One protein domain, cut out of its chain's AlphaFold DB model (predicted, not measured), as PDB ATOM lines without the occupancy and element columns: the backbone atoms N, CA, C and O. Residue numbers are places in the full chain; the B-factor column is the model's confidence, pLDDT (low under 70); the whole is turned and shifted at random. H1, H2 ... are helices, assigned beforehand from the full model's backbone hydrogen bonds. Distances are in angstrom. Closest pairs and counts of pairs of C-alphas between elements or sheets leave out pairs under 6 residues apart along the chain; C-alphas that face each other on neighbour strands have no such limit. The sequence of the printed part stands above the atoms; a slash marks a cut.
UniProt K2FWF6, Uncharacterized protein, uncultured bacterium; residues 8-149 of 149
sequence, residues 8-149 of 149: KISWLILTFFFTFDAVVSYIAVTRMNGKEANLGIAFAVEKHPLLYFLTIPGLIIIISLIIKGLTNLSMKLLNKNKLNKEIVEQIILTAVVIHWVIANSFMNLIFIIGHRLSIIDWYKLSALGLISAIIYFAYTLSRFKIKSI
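This is residues 8 to 149 of the 149 residues of an uncharacterized protein of uncultured bacterium (UniProt K2FWF6). This is a rod of long helices with H4 in its middle: H5 runs beside H4 on one side, and H1 and H3 pack on the other, H3 slanting from H1 to H4. Short H2 packs on H1 and H3 near one end of the rod. H1, H3 and H4 form an up-and-down bundle, each running against the one before it. The printed part has 142 residues with five named helices, H1 to H5 in order, and no named strand, all helix in class. It is only just compact, close to loose, with a radius of gyration of the C-alphas of 17.4 A and spans of 57 by 27 by 22 A.

Find C-alpha 119 at (155.474, -120.708, 282.394); from there H5 runs 42.1 A to residue 147. H4, residues 85 to 112, spans 38.6 A, with a kink of 34 degrees near residue 104. H3, residues 51 to 77, spans 39.5 A, with a kink of 25 degrees near residue 58. H1 begins at C-alpha 8, (172.871, -105.721, 260.407), and runs 34.7 A to residue 32. H2 is residues 39 to 47, 12.3 A.

Look at His 99 and Gly 129, the closest C-alphas of the hairpin H4 and H5, 4.1 A apart; the tilt is shallow, 25 degrees, opposite ways. H1 touches H4 at Asp 21 and Ser 105, 6.0 A between closest C-alphas. H3 touches H4 with residues 67 to 75 alone, closest at C-alphas 71 and 89, 5.6 A. H5 is apart from H1. Every O i to N i+4 pair is within hydrogen-bond range in H1, H2 and H5; H3 has 20 of 23, H4 22 of 24.

The C-alphas farthest apart, of Arg 31 and Ile 149, stand 57.1 A apart. The printed part has no cut and no long link. Look for pLDDT under 70 at residues 36 to 38, 79 to 82 and 145 to 149.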
ATOM      1  N   LYS A   8     173.816-106.845 260.329       93.38
ATOM      2  CA  LYS A   8     172.871-105.721 260.407       93.38
ATOM      3  C   LYS A   8     171.413-106.189 260.415       93.38
ATOM      4  O   LYS A   8     170.619-105.669 261.187       93.38
ATOM      5  N   ILE A   9     171.081-107.182 259.588       94.69
ATOM      6  CA  ILE A   9     169.720-107.717 259.472       94.69
ATOM      7  C   ILE A   9     169.347-108.484 260.741       94.69
ATOM      8  O   ILE A   9     168.272-108.267 261.285       94.69
ATOM      9  N   SER A  10     170.242-109.318 261.268       94.06
ATOM     10  CA  SER A  10     169.959-110.052 262.503       94.06
ATOM     11  C   SER A  10     169.769-109.121 263.706       94.06
ATOM     12  O   SER A  10     168.874-109.346 264.514       94.06
ATOM     13  N   TRP A  11     170.555-108.042 263.809       96.31
ATOM     14  CA  TRP A  11     170.351-107.020 264.844       96.31
ATOM     15  C   TRP A  11     169.045-106.252 264.678       96.31
ATOM     16  O   TRP A  11     168.378-105.980 265.675       96.31
ATOM     17  N   LEU A  12     168.669-105.924 263.440       96.50
ATOM     18  CA  LEU A  12     167.381-105.300 263.148       96.50
ATOM     19  C   LEU A  12     166.230-106.196 263.624       96.50
ATOM     20  O   LEU A  12     165.343-105.721 264.326       96.50
ATOM     21  N   ILE A  13     166.292-107.494 263.309       95.50
ATOM     22  CA  ILE A  13     165.295-108.485 263.728       95.50
ATOM     23  C   ILE A  13     165.237-108.593 265.258       95.50
ATOM     24  O   ILE A  13     164.152-108.503 265.822       95.50
ATOM     25  N   LEU A  14     166.380-108.728 265.944       95.56
ATOM     26  CA  LEU A  14     166.407-108.781 267.413       95.56
ATOM     27  C   LEU A  14     165.831-107.515 268.040       95.56
ATOM     28  O   LEU A  14     165.015-107.604 268.944       95.56
ATOM     29  N   THR A  15     166.220-106.341 267.546       95.75
ATOM     30  CA  THR A  15     165.744-105.060 268.087       95.75
ATOM     31  C   THR A  15     164.237-104.915 267.903       95.75
ATOM     32  O   THR A  15     163.536-104.502 268.829       95.75
ATOM     33  N   PHE A  16     163.728-105.299 266.728       96.25
ATOM     34  CA  PHE A  16     162.297-105.339 266.458       96.25
ATOM     35  C   PHE A  16     161.578-106.272 267.437       96.25
ATOM     36  O   PHE A  16     160.630-105.840 268.088       96.25
ATOM     37  N   PHE A  17     162.058-107.508 267.609       95.88
ATOM     38  CA  PHE A  17     161.424-108.472 268.508       95.88
ATOM     39  C   PHE A  17     161.552-108.104 269.987       95.88
ATOM     40  O   PHE A  17     160.583-108.265 270.711       95.88
ATOM     41  N   PHE A  18     162.662-107.518 270.442       95.00
ATOM     42  CA  PHE A  18     162.770-106.997 271.813       95.00
ATOM     43  C   PHE A  18     161.747-105.894 272.070       95.00
ATOM     44  O   PHE A  18     161.119-105.859 273.127       95.00
ATOM     45  N   THR A  19     161.565-105.002 271.094       95.12
ATOM     46  CA  THR A  19     160.585-103.916 271.190       95.12
ATOM     47  C   THR A  19     159.166-104.472 271.194       95.12
ATOM     48  O   THR A  19     158.370-104.112 272.058       95.12
ATOM     49  N   PHE A  20     158.861-105.382 270.269       94.94
ATOM     50  CA  PHE A  20     157.583-106.085 270.205       94.94
ATOM     51  C   PHE A  20     157.278-106.809 271.521       94.94
ATOM     52  O   PHE A  20     156.222-106.588 272.108       94.94
ATOM     53  N   ASP A  21     158.223-107.601 272.026       92.44
ATOM     54  CA  ASP A  21     158.058-108.390 273.243       92.44
ATOM     55  C   ASP A  21     157.819-107.503 274.465       92.44
ATOM     56  O   ASP A  21     156.936-107.794 275.275       92.44
ATOM     57  N   ALA A  22     158.551-106.392 274.576       92.19
ATOM     58  CA  ALA A  22     158.353-105.421 275.642       92.19
ATOM     59  C   ALA A  22     156.965-104.766 275.561       92.19
ATOM     60  O   ALA A  22     156.236-104.727 276.549       92.19
ATOM     61  N   VAL A  23     156.553-104.290 274.383       92.31
ATOM     62  CA  VAL A  23     155.241-103.646 274.204       92.31
ATOM     63  C   VAL A  23     154.098-104.616 274.503       92.31
ATOM     64  O   VAL A  23     153.176-104.265 275.241       92.31
ATOM     65  N   VAL A  24     154.155-105.844 273.983       91.12
ATOM     66  CA  VAL A  24     153.103-106.844 274.211       91.12
ATOM     67  C   VAL A  24     153.043-107.243 275.680       91.12
ATOM     68  O   VAL A  24     151.955-107.269 276.253       91.12
ATOM     69  N   SER A  25     154.189-107.465 276.325       88.69
ATOM     70  CA  SER A  25     154.227-107.805 277.751       88.69
ATOM     71  C   SER A  25     153.700-106.663 278.625       88.69
ATOM     72  O   SER A  25     152.956-106.904 279.576       88.69
ATOM     73  N   TYR A  26     154.013-105.410 278.277       90.00
ATOM     74  CA  TYR A  26     153.458-104.231 278.942       90.00
ATOM     75  C   TYR A  26     151.926-104.197 278.849       90.00
ATOM     76  O   TYR A  26     151.246-104.021 279.864       90.00
ATOM     77  N   ILE A  27     151.365-104.407 277.652       88.19
ATOM     78  CA  ILE A  27     149.910-104.461 277.439       88.19
ATOM     79  C   ILE A  27     149.297-105.633 278.215       88.19
ATOM     80  O   ILE A  27     148.283-105.458 278.894       88.19
ATOM     81  N   ALA A  28     149.927-106.809 278.172       85.50
ATOM     82  CA  ALA A  28     149.456-108.007 278.858       85.50
ATOM     83  C   ALA A  28     149.316-107.785 280.370       85.50
ATOM     84  O   ALA A  28     148.290-108.134 280.961       85.50
ATOM     85  N   VAL A  29     150.319-107.162 280.995       85.69
ATOM     86  CA  VAL A  29     150.310-106.859 282.432       85.69
ATOM     87  C   VAL A  29     149.299-105.762 282.763       85.69
ATOM     88  O   VAL A  29     148.483-105.941 283.664       85.69
ATOM     89  N   THR A  30     149.321-104.641 282.035       85.50
ATOM     90  CA  THR A  30     148.558-103.432 282.406       85.50
ATOM     91  C   THR A  30     147.080-103.487 282.037       85.50
ATOM     92  O   THR A  30     146.257-102.898 282.734       85.50
ATOM     93  N   ARG A  31     146.722-104.159 280.937       84.06
ATOM     94  CA  ARG A  31     145.350-104.166 280.401       84.06
ATOM     95  C   ARG A  31     144.638-105.501 280.560       84.06
ATOM     96  O   ARG A  31     143.415-105.526 280.508       84.06
ATOM     97  N   MET A  32     145.374-106.601 280.726       81.19
ATOM     98  CA  MET A  32     144.808-107.952 280.610       81.19
ATOM     99  C   MET A  32     145.082-108.850 281.826       81.19
ATOM    100  O   MET A  32     144.779-110.043 281.773       81.19
ATOM    101  N   ASN A  33     145.619-108.310 282.928       76.75
ATOM    102  CA  ASN A  33     145.963-109.067 284.142       76.75
ATOM    103  C   ASN A  33     146.868-110.293 283.872       76.75
ATOM    104  O   ASN A  33     146.795-111.298 284.572       76.75
ATOM    105  N   GLY A  34     147.752-110.230 282.869       71.06
ATOM    106  CA  GLY A  34     148.675-111.310 282.485       71.06
ATOM    107  C   GLY A  34     149.874-111.505 283.426       71.06
ATOM    108  O   GLY A  34     150.966-111.830 282.967       71.06
ATOM    109  N   LYS A  35     149.702-111.259 284.729       74.56
ATOM    110  CA  LYS A  35     150.795-111.152 285.715       74.56
ATOM    111  C   LYS A  35     151.456-112.497 286.023       74.56
ATOM    112  O   LYS A  35     152.670-112.568 286.184       74.56
ATOM    113  N   GLU A  36     150.663-113.564 286.055       68.75
ATOM    114  CA  GLU A  36     151.101-114.913 286.440       68.75
ATOM    115  C   GLU A  36     152.098-115.525 285.451       68.75
ATOM    116  O   GLU A  36     153.008-116.249 285.844       68.75
ATOM    117  N   ALA A  37     151.974-115.186 284.166       65.75
ATOM    118  CA  ALA A  37     152.874-115.672 283.124       65.75
ATOM    119  C   ALA A  37     154.209-114.906 283.076       65.75
ATOM    120  O   ALA A  37     155.124-115.323 282.376       65.75
ATOM    121  N   ASN A  38     154.323-113.782 283.795       69.81
ATOM    122  CA  ASN A  38     155.373-112.787 283.586       69.81
ATOM    123  C   ASN A  38     155.813-112.114 284.898       69.81
ATOM    124  O   ASN A  38     156.003-110.904 284.930       69.81
ATOM    125  N   LEU A  39     156.004-112.871 285.985       71.06
ATOM    126  CA  LEU A  39     156.246-112.325 287.335       71.06
ATOM    127  C   LEU A  39     157.356-111.254 287.408       71.06
ATOM    128  O   LEU A  39     157.168-110.210 288.031       71.06
ATOM    129  N   GLY A  40     158.493-111.472 286.737       73.56
ATOM    130  CA  GLY A  40     159.592-110.497 286.710       73.56
ATOM    131  C   GLY A  40     159.250-109.212 285.946       73.56
ATOM    132  O   GLY A  40     159.584-108.112 286.384       73.56
ATOM    133  N   ILE A  41     158.538-109.342 284.825       75.50
ATOM    134  CA  ILE A  41     158.072-108.203 284.023       75.50
ATOM    135  C   ILE A  41     156.937-107.472 284.746       75.50
ATOM    136  O   ILE A  41     156.922-106.245 284.758       75.50
ATOM    137  N   ALA A  42     156.032-108.201 285.400       79.88
ATOM    138  CA  ALA A  42     154.916-107.649 286.155       79.88
ATOM    139  C   ALA A  42     155.411-106.704 287.253       79.88
ATOM    140  O   ALA A  42     154.962-105.564 287.308       79.88
ATOM    141  N   PHE A  43     156.420-107.111 288.032       82.94
ATOM    142  CA  PHE A  43     157.030-106.241 289.040       82.94
ATOM    143  C   PHE A  43     157.589-104.938 288.441       82.94
ATOM    144  O   PHE A  43     157.350-103.849 288.968       82.94
ATOM    145  N   ALA A  44     158.323-105.035 287.327       81.44
ATOM    146  CA  ALA A  44     158.928-103.874 286.678       81.44
ATOM    147  C   ALA A  44     157.872-102.923 286.088       81.44
ATOM    148  O   ALA A  44     157.974-101.708 286.259       81.44
ATOM    149  N   VAL A  45     156.850-103.472 285.431       85.06
ATOM    150  CA  VAL A  45     155.771-102.711 284.788       85.06
ATOM    151  C   VAL A  45     154.854-102.052 285.817       85.06
ATOM    152  O   VAL A  45     154.474-100.901 285.631       85.06
ATOM    153  N   GLU A  46     154.510-102.735 286.909       83.88
ATOM    154  CA  GLU A  46     153.614-102.186 287.936       83.88
ATOM    155  C   GLU A  46     154.270-101.069 288.742       83.88
ATOM    156  O   GLU A  46     153.645-100.044 289.009       83.88
ATOM    157  N   LYS A  47     155.539-101.251 289.122       85.81
ATOM    158  CA  LYS A  47     156.244-100.280 289.960       85.81
ATOM    159  C   LYS A  47     156.779 -99.101 289.149       85.81
ATOM    160  O   LYS A  47     156.769 -97.966 289.626       85.81
ATOM    161  N   HIS A  48     157.260 -99.363 287.932       87.25
ATOM    162  CA  HIS A  48     157.926 -98.374 287.087       87.25
ATOM    163  C   HIS A  48     157.592 -98.564 285.590       87.25
ATOM    164  O   HIS A  48     158.476 -98.893 284.792       87.25
ATOM    165  N   PRO A  49     156.340 -98.298 285.167       82.56
ATOM    166  CA  PRO A  49     155.839 -98.627 283.825       82.56
ATOM    167  C   PRO A  49     156.638 -97.996 282.678       82.56
ATOM    168  O   PRO A  49     156.849 -98.633 281.652       82.56
ATOM    169  N   LEU A  50     157.119 -96.759 282.845       84.81
ATOM    170  CA  LEU A  50     157.934 -96.087 281.827       84.81
ATOM    171  C   LEU A  50     159.387 -96.580 281.821       84.81
ATOM    172  O   LEU A  50     159.974 -96.755 280.755       84.81
ATOM    173  N   LEU A  51     159.962 -96.847 283.001       86.69
ATOM    174  CA  LEU A  51     161.339 -97.343 283.109       86.69
ATOM    175  C   LEU A  51     161.466 -98.780 282.606       86.69
ATOM    176  O   LEU A  51     162.552 -99.180 282.195       86.69
ATOM    177  N   TYR A  52     160.370 -99.540 282.572       87.31
ATOM    178  CA  TYR A  52     160.343-100.867 281.972       87.31
ATOM    179  C   TYR A  52     160.876-100.872 280.531       87.31
ATOM    180  O   TYR A  52     161.616-101.782 280.168       87.31
ATOM    181  N   PHE A  53     160.622 -99.840 279.722       90.19
ATOM    182  CA  PHE A  53     161.130 -99.794 278.344       90.19
ATOM    183  C   PHE A  53     162.653 -99.599 278.249       90.19
ATOM    184  O   PHE A  53     163.239 -99.914 277.214       90.19
ATOM    185  N   LEU A  54     163.328 -99.190 279.333       90.69
ATOM    186  CA  LEU A  54     164.797 -99.193 279.408       90.69
ATOM    187  C   LEU A  54     165.381-100.615 279.407       90.69
ATOM    188  O   LEU A  54     166.576-100.793 279.166       90.69
ATOM    189  N   THR A  55     164.551-101.642 279.607       88.81
ATOM    190  CA  THR A  55     164.970-103.035 279.417       88.81
ATOM    191  C   THR A  55     165.331-103.335 277.962       88.81
ATOM    192  O   THR A  55     166.188-104.182 277.743       88.81
ATOM    193  N   ILE A  56     164.784-102.613 276.972       92.19
ATOM    194  CA  ILE A  56     165.125-102.796 275.550       92.19
ATOM    195  C   ILE A  56     166.611-102.478 275.288       92.19
ATOM    196  O   ILE A  56     167.337-103.381 274.861       92.19
ATOM    197  N   PRO A  57     167.126-101.257 275.560       94.06
ATOM    198  CA  PRO A  57     168.553-100.982 275.395       94.06
ATOM    199  C   PRO A  57     169.420-101.848 276.321       94.06
ATOM    200  O   PRO A  57     170.493-102.286 275.905       94.06
ATOM    201  N   GLY A  58     168.946-102.172 277.531       93.25
ATOM    202  CA  GLY A  58     169.630-103.106 278.430       93.25
ATOM    203  C   GLY A  58     169.828-104.497 277.813       93.25
ATOM    204  O   GLY A  58     170.942-105.023 277.815       93.25
ATOM    205  N   LEU A  59     168.780-105.069 277.212       92.31
ATOM    206  CA  LEU A  59     168.822-106.356 276.514       92.31
ATOM    207  C   LEU A  59     169.779-106.323 275.324       92.31
ATOM    208  O   LEU A  59     170.572-107.247 275.160       92.31
ATOM    209  N   ILE A  60     169.771-105.251 274.529       94.56
ATOM    210  CA  ILE A  60     170.702-105.089 273.400       94.56
ATOM    211  C   ILE A  60     172.156-105.122 273.886       94.56
ATOM    212  O   ILE A  60     172.990-105.807 273.285       94.56
ATOM    213  N   ILE A  61     172.468-104.425 274.984       96.31
ATOM    214  CA  ILE A  61     173.815-104.410 275.573       96.31
ATOM    215  C   ILE A  61     174.197-105.809 276.066       96.31
ATOM    216  O   ILE A  61     175.256-106.319 275.695       96.31
ATOM    217  N   ILE A  62     173.333-106.458 276.852       95.12
ATOM    218  CA  ILE A  62     173.582-107.801 277.396       95.12
ATOM    219  C   ILE A  62     173.808-108.806 276.263       95.12
ATOM    220  O   ILE A  62     174.799-109.536 276.266       95.12
ATOM    221  N   ILE A  63     172.939-108.811 275.252       95.38
ATOM    222  CA  ILE A  63     173.040-109.723 274.112       95.38
ATOM    223  C   ILE A  63     174.310-109.438 273.306       95.38
ATOM    224  O   ILE A  63     175.006-110.377 272.922       95.38
ATOM    225  N   SER A  64     174.693-108.170 273.130       95.06
ATOM    226  CA  SER A  64     175.959-107.803 272.475       95.06
ATOM    227  C   SER A  64     177.172-108.382 273.208       95.06
ATOM    228  O   SER A  64     178.096-108.898 272.573       95.06
ATOM    229  N   LEU A  65     177.170-108.332 274.545       96.69
ATOM    230  CA  LEU A  65     178.218-108.928 275.373       96.69
ATOM    231  C   LEU A  65     178.228-110.456 275.265       96.69
ATOM    232  O   LEU A  65     179.304-111.036 275.105       96.69
ATOM    233  N   ILE A  66     177.055-111.098 275.279       95.75
ATOM    234  CA  ILE A  66     176.916-112.550 275.089       95.75
ATOM    235  C   ILE A  66     177.484-112.962 273.730       95.75
ATOM    236  O   ILE A  66     178.333-113.847 273.669       95.75
ATOM    237  N   ILE A  67     177.097-112.289 272.644       95.56
ATOM    238  CA  ILE A  67     177.593-112.587 271.293       95.56
ATOM    239  C   ILE A  67     179.110-112.416 271.225       95.56
ATOM    240  O   ILE A  67     179.801-113.280 270.681       95.56
ATOM    241  N   LYS A  68     179.656-111.340 271.803       95.50
ATOM    242  CA  LYS A  68     181.107-111.115 271.869       95.50
ATOM    243  C   LYS A  68     181.814-112.233 272.644       95.50
ATOM    244  O   LYS A  68     182.854-112.718 272.194       95.50
ATOM    245  N   GLY A  69     181.252-112.652 273.777       95.50
ATOM    246  CA  GLY A  69     181.758-113.755 274.592       95.50
ATOM    247  C   GLY A  69     181.750-115.082 273.836       95.50
ATOM    248  O   GLY A  69     182.798-115.717 273.705       95.50
ATOM    249  N   LEU A  70     180.604-115.448 273.258       94.44
ATOM    250  CA  LEU A  70     180.432-116.660 272.457       94.44
ATOM    251  C   LEU A  70     181.359-116.667 271.242       94.44
ATOM    252  O   LEU A  70     182.032-117.658 271.001       94.44
ATOM    253  N   THR A  71     181.484-115.546 270.528       93.25
ATOM    254  CA  THR A  71     182.384-115.433 269.369       93.25
ATOM    255  C   THR A  71     183.832-115.677 269.782       93.25
ATOM    256  O   THR A  71     184.544-116.442 269.136       93.25
ATOM    257  N   ASN A  72     184.281-115.066 270.881       91.81
ATOM    258  CA  ASN A  72     185.634-115.275 271.387       91.81
ATOM    259  C   ASN A  72     185.865-116.728 271.828       91.81
ATOM    260  O   ASN A  72     186.937-117.273 271.568       91.81
ATOM    261  N   LEU A  73     184.878-117.352 272.476       91.38
ATOM    262  CA  LEU A  73     184.941-118.752 272.891       91.38
ATOM    263  C   LEU A  73     185.005-119.689 271.677       91.38
ATOM    264  O   LEU A  73     185.910-120.517 271.593       91.38
ATOM    265  N   SER A  74     184.115-119.513 270.698       89.31
ATOM    266  CA  SER A  74     184.101-120.299 269.463       89.31
ATOM    267  C   SER A  74     185.413-120.162 268.694       89.31
ATOM    268  O   SER A  74     185.976-121.164 268.266       89.31
ATOM    269  N   MET A  75     185.966-118.951 268.583       88.06
ATOM    270  CA  MET A  75     187.261-118.727 267.928       88.06
ATOM    271  C   MET A  75     188.435-119.405 268.652       88.06
ATOM    272  O   MET A  75     189.402-119.795 267.999       88.06
ATOM    273  N   LYS A  76     188.375-119.555 269.983       86.44
ATOM    274  CA  LYS A  76     189.376-120.318 270.751       86.44
ATOM    275  C   LYS A  76     189.246-121.821 270.503       86.44
ATOM    276  O   LYS A  76     190.253-122.477 270.272       86.44
ATOM    277  N   LEU A  77     188.020-122.346 270.514       84.50
ATOM    278  CA  LEU A  77     187.743-123.775 270.337       84.50
ATOM    279  C   LEU A  77     188.025-124.266 268.909       84.50
ATOM    280  O   LEU A  77     188.448-125.401 268.716       84.50
ATOM    281  N   LEU A  78     187.805-123.418 267.902       78.62
ATOM    282  CA  LEU A  78     187.903-123.796 266.487       78.62
ATOM    283  C   LEU A  78     189.297-123.615 265.873       78.62
ATOM    284  O   LEU A  78     189.467-123.893 264.689       78.62
ATOM    285  N   ASN A  79     190.288-123.223 266.680       68.06
ATOM    286  CA  ASN A  79     191.652-122.881 266.277       68.06
ATOM    287  C   ASN A  79     191.704-121.665 265.319       68.06
ATOM    288  O   ASN A  79     191.218-121.701 264.189       68.06
ATOM    289  N   LYS A  80     192.316-120.562 265.776       58.53
ATOM    290  CA  LYS A  80     192.190-119.199 265.205       58.53
ATOM    291  C   LYS A  80     192.487-119.045 263.701       58.53
ATOM    292  O   LYS A  80     192.045-118.063 263.115       58.53
ATOM    293  N   ASN A  81     193.210-119.973 263.075       57.22
ATOM    294  CA  ASN A  81     193.857-119.737 261.779       57.22
ATOM    295  C   ASN A  81     193.006-120.071 260.540       57.22
ATOM    296  O   ASN A  81     193.481-119.850 259.431       57.22
ATOM    297  N   LYS A  82     191.777-120.594 260.682       63.47
ATOM    298  CA  LYS A  82     190.970-121.036 259.519       63.47
ATOM    299  C   LYS A  82     189.612-120.355 259.328       63.47
ATOM    300  O   LYS A  82     189.003-120.542 258.281       63.47
ATOM    301  N   LEU A  83     189.114-119.574 260.291       73.06
ATOM    302  CA  LEU A  83     187.760-119.008 260.218       73.06
ATOM    303  C   LEU A  83     187.750-117.490 260.394       73.06
ATOM    304  O   LEU A  83     188.369-116.947 261.305       73.06
ATOM    305  N   ASN A  84     186.992-116.805 259.536       85.69
ATOM    306  CA  ASN A  84     186.752-115.373 259.670       85.69
ATOM    307  C   ASN A  84     185.833-115.118 260.880       85.69
ATOM    308  O   ASN A  84     184.695-115.594 260.921       85.69
ATOM    309  N   LYS A  85     186.325-114.331 261.845       88.12
ATOM    310  CA  LYS A  85     185.600-113.942 263.064       88.12
ATOM    311  C   LYS A  85     184.225-113.343 262.767       88.12
ATOM    312  O   LYS A  85     183.276-113.630 263.488       88.12
ATOM    313  N   GLU A  86     184.112-112.536 261.715       89.38
ATOM    314  CA  GLU A  86     182.853-111.893 261.340       89.38
ATOM    315  C   GLU A  86     181.795-112.920 260.920       89.38
ATOM    316  O   GLU A  86     180.626-112.790 261.277       89.38
ATOM    317  N   ILE A  87     182.204-113.984 260.224       88.81
ATOM    318  CA  ILE A  87     181.298-115.067 259.823       88.81
ATOM    319  C   ILE A  87     180.807-115.823 261.058       88.81
ATOM    320  O   ILE A  87     179.612-116.067 261.192       88.81
ATOM    321  N   VAL A  88     181.710-116.159 261.986       90.75
ATOM    322  CA  VAL A  88     181.342-116.832 263.243       90.75
ATOM    323  C   VAL A  88     180.356-115.979 264.041       90.75
ATOM    324  O   VAL A  88     179.340-116.491 264.506       90.75
ATOM    325  N   GLU A  89     180.603-114.674 264.133       93.31
ATOM    326  CA  GLU A  89     179.699-113.738 264.799       93.31
ATOM    327  C   GLU A  89     178.314-113.699 264.130       93.31
ATOM    328  O   GLU A  89     177.301-113.728 264.823       93.31
ATOM    329  N   GLN A  90     178.242-113.693 262.793       93.81
ATOM    330  CA  GLN A  90     176.972-113.718 262.055       93.81
ATOM    331  C   GLN A  90     176.181-115.015 262.280       93.81
ATOM    332  O   GLN A  90     174.956-114.971 262.430       93.81
ATOM    333  N   ILE A  91     176.861-116.163 262.345       93.62
ATOM    334  CA  ILE A  91     176.228-117.455 262.649       93.62
ATOM    335  C   ILE A  91     175.667-117.440 264.074       93.62
ATOM    336  O   ILE A  91     174.502-117.781 264.268       93.62
ATOM    337  N   ILE A  92     176.462-117.006 265.060       95.00
ATOM    338  CA  ILE A  92     176.028-116.907 266.463       95.00
ATOM    339  C   ILE A  92     174.829-115.972 266.585       95.00
ATOM    340  O   ILE A  92     173.830-116.324 267.199       95.00
ATOM    341  N   LEU A  93     174.897-114.798 265.961       95.88
ATOM    342  CA  LEU A  93     173.818-113.819 265.999       95.88
ATOM    343  C   LEU A  93     172.528-114.368 265.370       95.88
ATOM    344  O   LEU A  93     171.447-114.163 265.911       95.88
ATOM    345  N   THR A  94     172.631-115.114 264.268       95.38
ATOM    346  CA  THR A  94     171.471-115.785 263.655       95.38
ATOM    347  C   THR A  94     170.913-116.886 264.567       95.38
ATOM    348  O   THR A  94     169.700-117.005 264.705       95.38
ATOM    349  N   ALA A  95     171.769-117.645 265.257       95.81
ATOM    350  CA  ALA A  95     171.336-118.640 266.240       95.81
ATOM    351  C   ALA A  95     170.589-117.992 267.423       95.81
ATOM    352  O   ALA A  95     169.558-118.501 267.856       95.81
ATOM    353  N   VAL A  96     171.066-116.837 267.902       96.12
ATOM    354  CA  VAL A  96     170.395-116.053 268.953       96.12
ATOM    355  C   VAL A  96     169.026-115.559 268.487       96.12
ATOM    356  O   VAL A  96     168.068-115.670 269.246       96.12
ATOM    357  N   VAL A  97     168.902-115.079 267.241       96.31
ATOM    358  CA  VAL A  97     167.599-114.721 266.643       96.31
ATOM    359  C   VAL A  97     166.638-115.908 266.683       96.31
ATOM    360  O   VAL A  97     165.514-115.758 267.151       96.31
ATOM    361  N   ILE A  98     167.078-117.086 266.223       95.81
ATOM    362  CA  ILE A  98     166.250-118.302 266.196       95.81
ATOM    363  C   ILE A  98     165.744-118.639 267.599       95.81
ATOM    364  O   ILE A  98     164.541-118.810 267.789       95.81
ATOM    365  N   HIS A  99     166.649-118.698 268.583       96.25
ATOM    366  CA  HIS A  99     166.266-118.977 269.963       96.25
ATOM    367  C   HIS A  99     165.264-117.943 270.481       96.25
ATOM    368  O   HIS A  99     164.232-118.325 271.021       96.25
ATOM    369  N   TRP A 100     165.535-116.649 270.286       95.50
ATOM    370  CA  TRP A 100     164.694-115.589 270.834       95.50
ATOM    371  C   TRP A 100     163.273-115.611 270.272       95.50
ATOM    372  O   TRP A 100     162.311-115.530 271.035       95.50
ATOM    373  N   VAL A 101     163.140-115.758 268.951       95.19
ATOM    374  CA  VAL A 101     161.833-115.791 268.281       95.19
ATOM    375  C   VAL A 101     161.002-116.972 268.774       95.19
ATOM    376  O   VAL A 101     159.821-116.799 269.069       95.19
ATOM    377  N   ILE A 102     161.607-118.156 268.906       94.81
ATOM    378  CA  ILE A 102     160.906-119.361 269.370       94.81
ATOM    379  C   ILE A 102     160.559-119.256 270.861       94.81
ATOM    380  O   ILE A 102     159.441-119.577 271.250       94.81
ATOM    381  N   ALA A 103     161.503-118.815 271.696       91.25
ATOM    382  CA  ALA A 103     161.356-118.831 273.149       91.25
ATOM    383  C   ALA A 103     160.447-117.713 273.677       91.25
ATOM    384  O   ALA A 103     159.628-117.954 274.561       91.25
ATOM    385  N   ASN A 104     160.595-116.492 273.155       89.12
ATOM    386  CA  ASN A 104     159.954-115.301 273.714       89.12
ATOM    387  C   ASN A 104     158.864-114.770 272.787       89.12
ATOM    388  O   ASN A 104     157.695-114.703 273.171       89.12
ATOM    389  N   SER A 105     159.217-114.459 271.539       92.25
ATOM    390  CA  SER A 105     158.286-113.778 270.638       92.25
ATOM    391  C   SER A 105     157.094-114.641 270.247       92.25
ATOM    392  O   SER A 105     155.987-114.129 270.103       92.25
ATOM    393  N   PHE A 106     157.276-115.958 270.160       92.31
ATOM    394  CA  PHE A 106     156.182-116.892 269.920       92.31
ATOM    395  C   PHE A 106     155.120-116.860 271.026       92.31
ATOM    396  O   PHE A 106     153.929-116.882 270.718       92.31
ATOM    397  N   MET A 107     155.513-116.727 272.299       87.88
ATOM    398  CA  MET A 107     154.534-116.594 273.383       87.88
ATOM    399  C   MET A 107     153.709-115.318 273.252       87.88
ATOM    400  O   MET A 107     152.492-115.354 273.413       87.88
ATOM    401  N   ASN A 108     154.359-114.201 272.921       89.56
ATOM    402  CA  ASN A 108     153.683-112.920 272.731       89.56
ATOM    403  C   ASN A 108     152.782-112.918 271.488       89.56
ATOM    404  O   ASN A 108     151.699-112.338 271.516       89.56
ATOM    405  N   LEU A 109     153.168-113.619 270.420       90.88
ATOM    406  CA  LEU A 109     152.306-113.832 269.253       90.88
ATOM    407  C   LEU A 109     151.058-114.646 269.613       90.88
ATOM    408  O   LEU A 109     149.950-114.260 269.244       90.88
ATOM    409  N   ILE A 110     151.225-115.735 270.370       88.88
ATOM    410  CA  ILE A 110     150.109-116.558 270.857       88.88
ATOM    411  C   ILE A 110     149.200-115.754 271.802       88.88
ATOM    412  O   ILE A 110     147.977-115.888 271.763       88.88
ATOM    413  N   PHE A 111     149.780-114.857 272.595       86.50
ATOM    414  CA  PHE A 111     149.021-113.958 273.453       86.50
ATOM    415  C   PHE A 111     148.125-112.996 272.662       86.50
ATOM    416  O   PHE A 111     146.959-112.823 273.016       86.50
ATOM    417  N   ILE A 112     148.624-112.414 271.566       86.94
ATOM    418  CA  ILE A 112     147.847-111.493 270.715       86.94
ATOM    419  C   ILE A 112     146.610-112.173 270.115       86.94
ATOM    420  O   ILE A 112     145.564-111.538 269.994       86.94
ATOM    421  N   ILE A 113     146.698-113.462 269.780       88.81
ATOM    422  CA  ILE A 113     145.562-114.237 269.254       88.81
ATOM    423  C   ILE A 113     144.618-114.756 270.356       88.81
ATOM    424  O   ILE A 113     143.693-115.509 270.068       88.81
ATOM    425  N   GLY A 114     144.820-114.343 271.614       84.62
ATOM    426  CA  GLY A 114     143.911-114.601 272.733       84.62
ATOM    427  C   GLY A 114     144.261-115.814 273.598       84.62
ATOM    428  O   GLY A 114     143.525-116.122 274.537       84.62
ATOM    429  N   HIS A 115     145.379-116.493 273.339       85.69
ATOM    430  CA  HIS A 115     145.792-117.668 274.103       85.69
ATOM    431  C   HIS A 115     146.852-117.323 275.150       85.69
ATOM    432  O   HIS A 115     147.838-116.645 274.877       85.69
ATOM    433  N   ARG A 116     146.676-117.829 276.374       82.94
ATOM    434  CA  ARG A 116     147.630-117.628 277.471       82.94
ATOM    435  C   ARG A 116     148.422-118.904 277.691       82.94
ATOM    436  O   ARG A 116     147.865-119.906 278.127       82.94
ATOM    437  N   LEU A 117     149.711-118.853 277.377       84.19
ATOM    438  CA  LEU A 117     150.634-119.939 277.677       84.19
ATOM    439  C   LEU A 117     151.135-119.840 279.113       84.19
ATOM    440  O   LEU A 117     151.297-118.748 279.662       84.19
ATOM    441  N   SER A 118     151.367-121.001 279.717       85.31
ATOM    442  CA  SER A 118     151.911-121.088 281.066       85.31
ATOM    443  C   SER A 118     153.431-120.921 281.059       85.31
ATOM    444  O   SER A 118     154.098-121.068 280.032       85.31
ATOM    445  N   ILE A 119     154.015-120.712 282.240       83.81
ATOM    446  CA  ILE A 119     155.474-120.708 282.394       83.81
ATOM    447  C   ILE A 119     156.116-122.051 282.000       83.81
ATOM    448  O   ILE A 119     157.253-122.092 281.537       83.81
ATOM    449  N   ILE A 120     155.376-123.159 282.120       88.94
ATOM    450  CA  ILE A 120     155.833-124.487 281.686       88.94
ATOM    451  C   ILE A 120     156.002-124.518 280.164       88.94
ATOM    452  O   ILE A 120     156.963-125.093 279.654       88.94
ATOM    453  N   ASP A 121     155.098-123.874 279.431       90.38
ATOM    454  CA  ASP A 121     155.180-123.790 277.975       90.38
ATOM    455  C   ASP A 121     156.323-122.876 277.536       90.38
ATOM    456  O   ASP A 121     157.023-123.209 276.579       90.38
ATOM    457  N   TRP A 122     156.604-121.808 278.293       88.75
ATOM    458  CA  TRP A 122     157.817-121.009 278.094       88.75
ATOM    459  C   TRP A 122     159.085-121.862 278.209       88.75
ATOM    460  O   TRP A 122     159.942-121.801 277.329       88.75
ATOM    461  N   TYR A 123     159.205-122.715 279.236       91.12
ATOM    462  CA  TYR A 123     160.364-123.607 279.369       91.12
ATOM    463  C   TYR A 123     160.493-124.576 278.187       91.12
ATOM    464  O   TYR A 123     161.599-124.774 277.679       91.12
ATOM    465  N   LYS A 124     159.378-125.146 277.707       94.69
ATOM    466  CA  LYS A 124     159.372-126.023 276.521       94.69
ATOM    467  C   LYS A 124     159.828-125.277 275.265       94.69
ATOM    468  O   LYS A 124     160.667-125.789 274.526       94.69
ATOM    469  N   LEU A 125     159.307-124.073 275.034       94.69
ATOM    470  CA  LEU A 125     159.672-123.232 273.893       94.69
ATOM    471  C   LEU A 125     161.125-122.761 273.974       94.69
ATOM    472  O   LEU A 125     161.833-122.775 272.972       94.69
ATOM    473  N   SER A 126     161.599-122.408 275.166       93.88
ATOM    474  CA  SER A 126     162.992-122.038 275.409       93.88
ATOM    475  C   SER A 126     163.941-123.202 275.116       93.88
ATOM    476  O   SER A 126     164.924-123.025 274.389       93.88
ATOM    477  N   ALA A 127     163.608-124.413 275.577       96.00
ATOM    478  CA  ALA A 127     164.358-125.626 275.263       96.00
ATOM    479  C   ALA A 127     164.361-125.921 273.755       96.00
ATOM    480  O   ALA A 127     165.424-126.156 273.179       96.00
ATOM    481  N   LEU A 128     163.198-125.842 273.100       96.81
ATOM    482  CA  LEU A 128     163.076-126.020 271.653       96.81
ATOM    483  C   LEU A 128     163.932-124.996 270.896       96.81
ATOM    484  O   LEU A 128     164.737-125.374 270.050       96.81
ATOM    485  N   GLY A 129     163.814-123.714 271.243       96.81
ATOM    486  CA  GLY A 129     164.573-122.634 270.626       96.81
ATOM    487  C   GLY A 129     166.078-122.794 270.818       96.81
ATOM    488  O   GLY A 129     166.846-122.558 269.886       96.81
ATOM    489  N   LEU A 130     166.515-123.235 272.002       96.19
ATOM    490  CA  LEU A 130     167.923-123.512 272.283       96.19
ATOM    491  C   LEU A 130     168.442-124.688 271.444       96.19
ATOM    492  O   LEU A 130     169.494-124.570 270.818       96.19
ATOM    493  N   ILE A 131     167.695-125.795 271.380       97.31
ATOM    494  CA  ILE A 131     168.047-126.956 270.552       97.31
ATOM    495  C   ILE A 131     168.141-126.542 269.079       97.31
ATOM    496  O   ILE A 131     169.145-126.830 268.425       97.31
ATOM    497  N   SER A 132     167.155-125.804 268.560       97.00
ATOM    498  CA  SER A 132     167.166-125.295 267.184       97.00
ATOM    499  C   SER A 132     168.365-124.384 266.910       97.00
ATOM    500  O   SER A 132     169.009-124.520 265.869       97.00
ATOM    501  N   ALA A 133     168.715-123.496 267.844       96.19
ATOM    502  CA  ALA A 133     169.874-122.615 267.730       96.19
ATOM    503  C   ALA A 133     171.203-123.390 267.715       96.19
ATOM    504  O   ALA A 133     172.077-123.093 266.898       96.19
ATOM    505  N   ILE A 134     171.347-124.412 268.567       94.94
ATOM    506  CA  ILE A 134     172.536-125.278 268.608       94.94
ATOM    507  C   ILE A 134     172.662-126.085 267.314       94.94
ATOM    508  O   ILE A 134     173.739-126.106 266.714       94.94
ATOM    509  N   ILE A 135     171.570-126.707 266.853       95.19
ATOM    510  CA  ILE A 135     171.538-127.454 265.587       95.19
ATOM    511  C   ILE A 135     171.931-126.533 264.432       95.19
ATOM    512  O   ILE A 135     172.802-126.883 263.634       95.19
ATOM    513  N   TYR A 136     171.345-125.334 264.367       94.69
ATOM    514  CA  TYR A 136     171.665-124.342 263.347       94.69
ATOM    515  C   TYR A 136     173.148-123.938 263.378       94.69
ATOM    516  O   TYR A 136     173.805-123.922 262.331       94.69
ATOM    517  N   PHE A 137     173.692-123.649 264.565       92.56
ATOM    518  CA  PHE A 137     175.096-123.282 264.742       92.56
ATOM    519  C   PHE A 137     176.029-124.406 264.269       92.56
ATOM    520  O   PHE A 137     176.899-124.170 263.428       92.56
ATOM    521  N   ALA A 138     175.815-125.638 264.742       90.38
ATOM    522  CA  ALA A 138     176.641-126.794 264.399       90.38
ATOM    523  C   ALA A 138     176.567-127.145 262.902       90.38
ATOM    524  O   ALA A 138     177.595-127.380 262.261       90.38
ATOM    525  N   TYR A 139     175.362-127.128 262.324       91.25
ATOM    526  CA  TYR A 139     175.139-127.391 260.903       91.25
ATOM    527  C   TYR A 139     175.811-126.344 260.008       91.25
ATOM    528  O   TYR A 139     176.487-126.676 259.032       91.25
ATOM    529  N   THR A 140     175.650-125.062 260.338       90.38
ATOM    530  CA  THR A 140     176.211-123.977 259.524       90.38
ATOM    531  C   THR A 140     177.732-123.971 259.607       90.38
ATOM    532  O   THR A 140     178.415-123.789 258.597       90.38
ATOM    533  N   LEU A 141     178.277-124.238 260.794       84.69
ATOM    534  CA  LEU A 141     179.714-124.300 261.008       84.69
ATOM    535  C   LEU A 141     180.371-125.476 260.267       84.69
ATOM    536  O   LEU A 141     181.423-125.295 259.648       84.69
ATOM    537  N   SER A 142     179.753-126.662 260.272       82.94
ATOM    538  CA  SER A 142     180.280-127.834 259.557       82.94
ATOM    539  C   SER A 142     180.309-127.611 258.040       82.94
ATOM    540  O   SER A 142     181.323-127.875 257.395       82.94
ATOM    541  N   ARG A 143     179.250-127.014 257.476       80.00
ATOM    542  CA  ARG A 143     179.178-126.619 256.059       80.00
ATOM    543  C   ARG A 143     180.270-125.623 255.664       80.00
ATOM    544  O   ARG A 143     180.767-125.694 254.543       80.00
ATOM    545  N   PHE A 144     180.638-124.704 256.558       73.06
ATOM    546  CA  PHE A 144     181.734-123.765 256.310       73.06
ATOM    547  C   PHE A 144     183.097-124.440 256.318       73.06
ATOM    548  O   PHE A 144     183.890-124.202 255.413       73.06
ATOM    549  N   LYS A 145     183.346-125.313 257.300       61.62
ATOM    550  CA  LYS A 145     184.611-126.046 257.408       61.62
ATOM    551  C   LYS A 145     184.875-126.914 256.172       61.62
ATOM    552  O   LYS A 145     186.009-126.967 255.711       61.62
ATOM    553  N   ILE A 146     183.832-127.538 255.615       55.06
ATOM    554  CA  ILE A 146     183.923-128.384 254.411       55.06
ATOM    555  C   ILE A 146     184.259-127.572 253.150       55.06
ATOM    556  O   ILE A 146     184.935-128.087 252.275       55.06
ATOM    557  N   LYS A 147     183.821-126.310 253.042       54.03
ATOM    558  CA  LYS A 147     184.108-125.459 251.869       54.03
ATOM    559  C   LYS A 147     185.471-124.760 251.905       54.03
ATOM    560  O   LYS A 147     185.849-124.144 250.917       54.03
ATOM    561  N   SER A 148     186.151-124.778 253.051       49.22
ATOM    562  CA  SER A 148     187.458-124.133 253.260       49.22
ATOM    563  C   SER A 148     188.657-125.083 253.121       49.22
ATOM    564  O   SER A 148     189.779-124.684 253.428       49.22
ATOM    565  N   ILE A 149     188.403-126.340 252.747       44.38
ATOM    566  CA  ILE A 149     189.391-127.384 252.431       44.38
ATOM    567  C   ILE A 149     189.302-127.621 250.928       44.38
ATOM    568  O   ILE A 149     190.377-127.727 250.308       44.38
TER     569      ILE A 149